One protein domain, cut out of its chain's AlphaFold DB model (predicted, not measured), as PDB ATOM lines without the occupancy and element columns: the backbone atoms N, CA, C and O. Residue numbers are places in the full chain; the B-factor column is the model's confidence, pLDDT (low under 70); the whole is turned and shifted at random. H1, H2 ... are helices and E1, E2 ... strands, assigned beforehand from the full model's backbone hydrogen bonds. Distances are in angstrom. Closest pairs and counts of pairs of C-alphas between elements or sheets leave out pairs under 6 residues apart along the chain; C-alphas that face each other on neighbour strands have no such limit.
ATOM      1  N   ALA A 140     -35.224   2.094 -34.263       82.00
ATOM      2  CA  ALA A 140     -36.453   2.268 -33.509       82.00
ATOM      3  C   ALA A 140     -37.590   1.546 -34.239       82.00
ATOM      4  O   ALA A 140     -37.716   1.687 -35.456       82.00
ATOM      5  N   LEU A 141     -38.407   0.801 -33.493       67.75
ATOM      6  CA  LEU A 141     -39.509  -0.007 -34.031       67.75
ATOM      7  C   LEU A 141     -40.595   0.841 -34.708       67.75
ATOM      8  O   LEU A 141     -41.221   0.374 -35.647       67.75
ATOM      9  N   ASP A 142     -40.753   2.102 -34.306       70.19
ATOM     10  CA  ASP A 142     -41.760   3.019 -34.865       70.19
ATOM     11  C   ASP A 142     -41.362   3.605 -36.236       70.19
ATOM     12  O   ASP A 142     -41.996   4.531 -36.740       70.19
ATOM     13  N   SER A 143     -40.262   3.132 -36.825       71.19
ATOM     14  CA  SER A 143     -39.777   3.624 -38.111       71.19
ATOM     15  C   SER A 143     -40.333   2.733 -39.223       71.19
ATOM     16  O   SER A 143     -39.928   1.580 -39.303       71.19
ATOM     17  N   ASP A 144     -41.137   3.273 -40.146       66.94
ATOM     18  CA  ASP A 144     -41.720   2.552 -41.309       66.94
ATOM     19  C   ASP A 144     -40.684   2.074 -42.363       66.94
ATOM     20  O   ASP A 144     -40.979   1.900 -43.547       66.94
ATOM     21  N   HIS A 145     -39.420   1.920 -41.979       73.06
ATOM     22  CA  HIS A 145     -38.341   1.569 -42.887       73.06
ATOM     23  C   HIS A 145     -38.197   0.046 -42.955       73.06
ATOM     24  O   HIS A 145     -37.986  -0.599 -41.931       73.06
ATOM     25  N   GLN A 146     -38.194  -0.516 -44.169       80.06
ATOM     26  CA  GLN A 146     -37.884  -1.929 -44.444       80.06
ATOM     27  C   GLN A 146     -36.392  -2.231 -44.221       80.06
ATOM     28  O   GLN A 146     -35.610  -2.493 -45.137       80.06
ATOM     29  N   VAL A 147     -35.959  -2.149 -42.967       87.38
ATOM     30  CA  VAL A 147     -34.553  -2.263 -42.569       87.38
ATOM     31  C   VAL A 147     -33.972  -3.644 -42.861       87.38
ATOM     32  O   VAL A 147     -32.785  -3.754 -43.174       87.38
ATOM     33  N   LEU A 148     -34.802  -4.688 -42.836       89.50
ATOM     34  CA  LEU A 148     -34.383  -6.051 -43.151       89.50
ATOM     35  C   LEU A 148     -33.945  -6.197 -44.618       89.50
ATOM     36  O   LEU A 148     -32.944  -6.866 -44.883       89.50
ATOM     37  N   ASP A 149     -34.597  -5.499 -45.551       87.56
ATOM     38  CA  ASP A 149     -34.283  -5.573 -46.985       87.56
ATOM     39  C   ASP A 149     -33.041  -4.774 -47.365       87.56
ATOM     40  O   ASP A 149     -32.263  -5.191 -48.231       87.56
ATOM     41  N   VAL A 150     -32.833  -3.641 -46.692       88.44
ATOM     42  CA  VAL A 150     -31.673  -2.772 -46.909       88.44
ATOM     43  C   VAL A 150     -30.405  -3.418 -46.352       88.44
ATOM     44  O   VAL A 150     -29.398  -3.519 -47.054       88.44
ATOM     45  N   TRP A 151     -30.449  -3.881 -45.102       86.19
ATOM     46  CA  TRP A 151     -29.254  -4.334 -44.382       86.19
ATOM     47  C   TRP A 151     -28.981  -5.824 -44.530       86.19
ATOM     48  O   TRP A 151     -27.838  -6.261 -44.389       86.19
ATOM     49  N   LYS A 152     -30.020  -6.608 -44.823       90.50
ATOM     50  CA  LYS A 152     -29.970  -8.065 -44.969       90.50
ATOM     51  C   LYS A 152     -29.130  -8.746 -43.878       90.50
ATOM     52  O   LYS A 152     -28.150  -9.440 -44.191       90.50
ATOM     53  N   PRO A 153     -29.483  -8.550 -42.594       91.62
ATOM     54  CA  PRO A 153     -28.683  -9.030 -41.480       91.62
ATOM     55  C   PRO A 153     -28.637 -10.564 -41.425       91.62
ATOM     56  O   PRO A 153     -29.557 -11.260 -41.859       91.62
ATOM     57  N   SER A 154     -27.550 -11.095 -40.851       91.12
ATOM     58  CA  SER A 154     -27.434 -12.519 -40.475       91.12
ATOM     59  C   SER A 154     -27.809 -12.773 -39.009       91.12
ATOM     60  O   SER A 154     -28.130 -13.901 -38.634       91.12
ATOM     61  N   VAL A 155     -27.746 -11.733 -38.172       92.81
ATOM     62  CA  VAL A 155     -28.045 -11.779 -36.737       92.81
ATOM     63  C   VAL A 155     -28.926 -10.588 -36.378       92.81
ATOM     64  O   VAL A 155     -28.601  -9.465 -36.752       92.81
ATOM     65  N   ILE A 156     -30.014 -10.837 -35.651       93.12
ATOM     66  CA  ILE A 156     -30.951  -9.824 -35.156       93.12
ATOM     67  C   ILE A 156     -31.048  -9.971 -33.637       93.12
ATOM     68  O   ILE A 156     -31.208 -11.080 -33.128       93.12
ATOM     69  N   ILE A 157     -30.948  -8.854 -32.919       93.38
ATOM     70  CA  ILE A 157     -31.159  -8.792 -31.470       93.38
ATOM     71  C   ILE A 157     -32.345  -7.866 -31.233       93.38
ATOM     72  O   ILE A 157     -32.275  -6.673 -31.525       93.38
ATOM     73  N   VAL A 158     -33.438  -8.430 -30.735       92.44
ATOM     74  CA  VAL A 158     -34.690  -7.721 -30.490       92.44
ATOM     75  C   VAL A 158     -34.726  -7.305 -29.025       92.44
ATOM     76  O   VAL A 158     -34.813  -8.156 -28.141       92.44
ATOM     77  N   TYR A 159     -34.624  -5.997 -28.780       91.25
ATOM     78  CA  TYR A 159     -34.631  -5.436 -27.427       91.25
ATOM     79  C   TYR A 159     -36.041  -5.373 -26.832       91.25
ATOM     80  O   TYR A 159     -36.240  -5.760 -25.690       91.25
ATOM     81  N   HIS A 160     -37.017  -4.919 -27.623       88.31
ATOM     82  CA  HIS A 160     -38.426  -4.888 -27.243       88.31
ATOM     83  C   HIS A 160     -39.221  -5.726 -28.254       88.31
ATOM     84  O   HIS A 160     -39.382  -5.300 -29.398       88.31
ATOM     85  N   PRO A 161     -39.645  -6.948 -27.902       88.06
ATOM     86  CA  PRO A 161     -40.324  -7.829 -28.840       88.06
ATOM     87  C   PRO A 161     -41.729  -7.320 -29.151       88.06
ATOM     88  O   PRO A 161     -42.574  -7.213 -28.262       88.06
ATOM     89  N   ASP A 162     -41.983  -7.060 -30.431       89.44
ATOM     90  CA  ASP A 162     -43.310  -6.771 -30.963       89.44
ATOM     91  C   ASP A 162     -43.722  -7.834 -31.985       89.44
ATOM     92  O   ASP A 162     -42.904  -8.314 -32.773       89.44
ATOM     93  N   ILE A 163     -45.002  -8.203 -31.969       92.19
ATOM     94  CA  ILE A 163     -45.545  -9.249 -32.836       92.19
ATOM     95  C   ILE A 163     -45.454  -8.850 -34.309       92.19
ATOM     96  O   ILE A 163     -45.149  -9.699 -35.141       92.19
ATOM     97  N   THR A 164     -45.630  -7.563 -34.629       91.00
ATOM     98  CA  THR A 164     -45.552  -7.058 -36.009       91.00
ATOM     99  C   THR A 164     -44.159  -7.282 -36.599       91.00
ATOM    100  O   THR A 164     -44.021  -7.932 -37.634       91.00
ATOM    101  N   PHE A 165     -43.117  -6.878 -35.871       91.25
ATOM    102  CA  PHE A 165     -41.728  -7.057 -36.276       91.25
ATOM    103  C   PHE A 165     -41.326  -8.535 -36.363       91.25
ATOM    104  O   PHE A 165     -40.577  -8.932 -37.255       91.25
ATOM    105  N   VAL A 166     -41.852  -9.391 -35.480       92.94
ATOM    106  CA  VAL A 166     -41.645 -10.845 -35.594       92.94
ATOM    107  C   VAL A 166     -42.213 -11.380 -36.913       92.94
ATOM    108  O   VAL A 166     -41.534 -12.167 -37.574       92.94
ATOM    109  N   ARG A 167     -43.394 -10.916 -37.354       93.81
ATOM    110  CA  ARG A 167     -43.951 -11.289 -38.669       93.81
ATOM    111  C   ARG A 167     -43.082 -10.799 -39.825       93.81
ATOM    112  O   ARG A 167     -42.875 -11.544 -40.780       93.81
ATOM    113  N   GLU A 168     -42.506  -9.604 -39.735       92.19
ATOM    114  CA  GLU A 168     -41.558  -9.112 -40.746       92.19
ATOM    115  C   GLU A 168     -40.305  -9.992 -40.841       92.19
ATOM    116  O   GLU A 168     -39.858 -10.332 -41.937       92.19
ATOM    117  N   ILE A 169     -39.764 -10.430 -39.700       93.75
ATOM    118  CA  ILE A 169     -38.626 -11.357 -39.657       93.75
ATOM    119  C   ILE A 169     -38.979 -12.698 -40.315       93.75
ATOM    120  O   ILE A 169     -38.151 -13.265 -41.036       93.75
ATOM    121  N   GLU A 170     -40.183 -13.221 -40.074       94.50
ATOM    122  CA  GLU A 170     -40.664 -14.463 -40.692       94.50
ATOM    123  C   GLU A 170     -40.734 -14.341 -42.217       94.50
ATOM    124  O   GLU A 170     -40.221 -15.215 -42.923       94.50
ATOM    125  N   VAL A 171     -41.296 -13.238 -42.724       94.50
ATOM    126  CA  VAL A 171     -41.351 -12.942 -44.164       94.50
ATOM    127  C   VAL A 171     -39.940 -12.826 -44.737       94.50
ATOM    128  O   VAL A 171     -39.605 -13.542 -45.681       94.50
ATOM    129  N   TYR A 172     -39.064 -12.040 -44.108       94.44
ATOM    130  CA  TYR A 172     -37.669 -11.902 -44.530       94.44
ATOM    131  C   TYR A 172     -36.943 -13.256 -44.578       94.44
ATOM    132  O   TYR A 172     -36.169 -13.532 -45.504       94.44
ATOM    133  N   LYS A 173     -37.198 -14.143 -43.606       94.62
ATOM    134  CA  LYS A 173     -36.615 -15.490 -43.585       94.62
ATOM    135  C   LYS A 173     -37.177 -16.388 -44.691       94.62
ATOM    136  O   LYS A 173     -36.414 -17.192 -45.237       94.62
ATOM    137  N   ALA A 174     -38.461 -16.262 -45.015       94.12
ATOM    138  CA  ALA A 174     -39.094 -16.989 -46.111       94.12
ATOM    139  C   ALA A 174     -38.532 -16.552 -47.474       94.12
ATOM    140  O   ALA A 174     -38.178 -17.400 -48.294       94.12
ATOM    141  N   GLU A 175     -38.351 -15.248 -47.676       92.94
ATOM    142  CA  GLU A 175     -37.743 -14.680 -48.884       92.94
ATOM    143  C   GLU A 175     -36.260 -15.054 -49.023       92.94
ATOM    144  O   GLU A 175     -35.760 -15.295 -50.122       92.94
ATOM    145  N   ASN A 176     -35.549 -15.170 -47.897       91.94
ATOM    146  CA  ASN A 176     -34.125 -15.499 -47.840       91.94
ATOM    147  C   ASN A 176     -33.887 -16.904 -47.260       91.94
ATOM    148  O   ASN A 176     -33.103 -17.100 -46.320       91.94
ATOM    149  N   SER A 177     -34.540 -17.914 -47.840       90.38
ATOM    150  CA  SER A 177     -34.472 -19.304 -47.361       90.38
ATOM    151  C   SER A 177     -33.039 -19.859 -47.293       90.38
ATOM    152  O   SER A 177     -32.698 -20.561 -46.336       90.38
ATOM    153  N   SER A 178     -32.167 -19.457 -48.226       90.81
ATOM    154  CA  SER A 178     -30.762 -19.881 -48.326       90.81
ATOM    155  C   SER A 178     -29.838 -19.308 -47.243       90.81
ATOM    156  O   SER A 178     -28.760 -19.853 -46.995       90.81
ATOM    157  N   ARG A 179     -30.234 -18.218 -46.573       89.19
ATOM    158  CA  ARG A 179     -29.401 -17.535 -45.573       89.19
ATOM    159  C   ARG A 179     -29.676 -18.064 -44.172       89.19
ATOM    160  O   ARG A 179     -30.819 -18.306 -43.792       89.19
ATOM    161  N   LYS A 180     -28.632 -18.207 -43.356       91.88
ATOM    162  CA  LYS A 180     -28.784 -18.549 -41.935       91.88
ATOM    163  C   LYS A 180     -29.070 -17.270 -41.151       91.88
ATOM    164  O   LYS A 180     -28.213 -16.394 -41.101       91.88
ATOM    165  N   LEU A 181     -30.256 -17.186 -40.554       93.94
ATOM    166  CA  LEU A 181     -30.676 -16.071 -39.710       93.94
ATOM    167  C   LEU A 181     -30.692 -16.525 -38.251       93.94
ATOM    168  O   LEU A 181     -31.281 -17.561 -37.944       93.94
ATOM    169  N   LYS A 182     -30.040 -15.769 -37.365       94.94
ATOM    170  CA  LYS A 182     -30.113 -15.969 -35.911       94.94
ATOM    171  C   LYS A 182     -30.851 -14.802 -35.276       94.94
ATOM    172  O   LYS A 182     -30.479 -13.656 -35.509       94.94
ATOM    173  N   VAL A 183     -31.859 -15.100 -34.469       94.94
ATOM    174  CA  VAL A 183     -32.676 -14.094 -33.788       94.94
ATOM    175  C   VAL A 183     -32.563 -14.322 -32.290       94.94
ATOM    176  O   VAL A 183     -32.743 -15.444 -31.821       94.94
ATOM    177  N   TYR A 184     -32.242 -13.265 -31.556       95.56
ATOM    178  CA  TYR A 184     -32.173 -13.262 -30.101       95.56
ATOM    179  C   TYR A 184     -33.218 -12.296 -29.564       95.56
ATOM    180  O   TYR A 184     -33.255 -11.140 -29.978       95.56
ATOM    181  N   PHE A 185     -34.042 -12.770 -28.638       93.62
ATOM    182  CA  PHE A 185     -35.005 -11.939 -27.927       93.62
ATOM    183  C   PHE A 185     -34.470 -11.640 -26.539       93.62
ATOM    184  O   PHE A 185     -34.063 -12.558 -25.823       93.62
ATOM    185  N   LEU A 186     -34.469 -10.365 -26.170       92.50
ATOM    186  CA  LEU A 186     -34.170  -9.955 -24.813       92.50
ATOM    187  C   LEU A 186     -35.483  -9.827 -24.044       92.50
ATOM    188  O   LEU A 186     -36.372  -9.078 -24.436       92.50
ATOM    189  N   PHE A 187     -35.598 -10.584 -22.959       90.69
ATOM    190  CA  PHE A 187     -36.732 -10.518 -22.052       90.69
ATOM    191  C   PHE A 187     -36.229 -10.276 -20.638       90.69
ATOM    192  O   PHE A 187     -35.281 -10.922 -20.187       90.69
TER     193      PHE A 187
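What this domain is: This is residues 140 to 187 of the 281 residues of the protein "DNA repair endonuclease UVH1" of Zea mays (UniProt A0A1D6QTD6). A narrow ribbon of two parallel strands, E1 and E2, has the long helix H2 running back alongside it, opposite to the strands' direction. The short helix H1 and the loop of residues 140 to 146 before it lie on the side away from E2. The printed part has 48 residues, with two named helices and two named strands in the order H1, E1, H2, E2; the class is mixed, helices and strands, and the sheet order is E1, E2, parallel. It is compact, with a radius of gyration of the C-alphas of 10.4 A and a rounded outline of 27 by 23 by 16 A.

How they stand to each other: E1, residues 155 to 158, and E2, residues 182 to 185, are parallel neighbours with 14 degrees between their directions. Their C-alphas 155 and 182 face each other at 4.7 A. N 158 and O 184 are 2.8 A apart and N 184 and O 156 2.9 A, both within hydrogen-bond range. With H2, residues 163 to 175, they form a strand-helix-strand unit, two parallel neighbour strands joined through a helix, and its crossover is right-handed. H1, residues 147 to 151, and H2 only just touch, with 3 pairs of C-alphas within 8 A; the closest C-alphas are those of Leu 148 and Tyr 172, 6.9 A apart. H2 touches H1 with residues 169 to 172 alone. H1 and E2 are apart. In H1 and H2 every O i to N i+4 pair is within hydrogen-bond range.

Where its parts are: E1 is 10.0 A long and E2 10.2 A, from first to last C-alpha; E2 ends at C-alpha 185, (-35.005, -11.939, -27.927). H2 is 18.7 A long and begins at C-alpha 163, (-45.545, -9.249, -32.836). H1 is 6.0 A long and begins at C-alpha 147, (-34.553, -2.263, -42.569).

The domain as a whole: The two C-alphas farthest apart are those of Asp 142 and Ser 178, 28.8 A. The printed part has no cut. The links H1 to E1 and E1 to H2 are tight, H2 to E2 is short, and no link is long. Mean pLDDT of the printed part is 89.1; residues 141 and 144 are under 70.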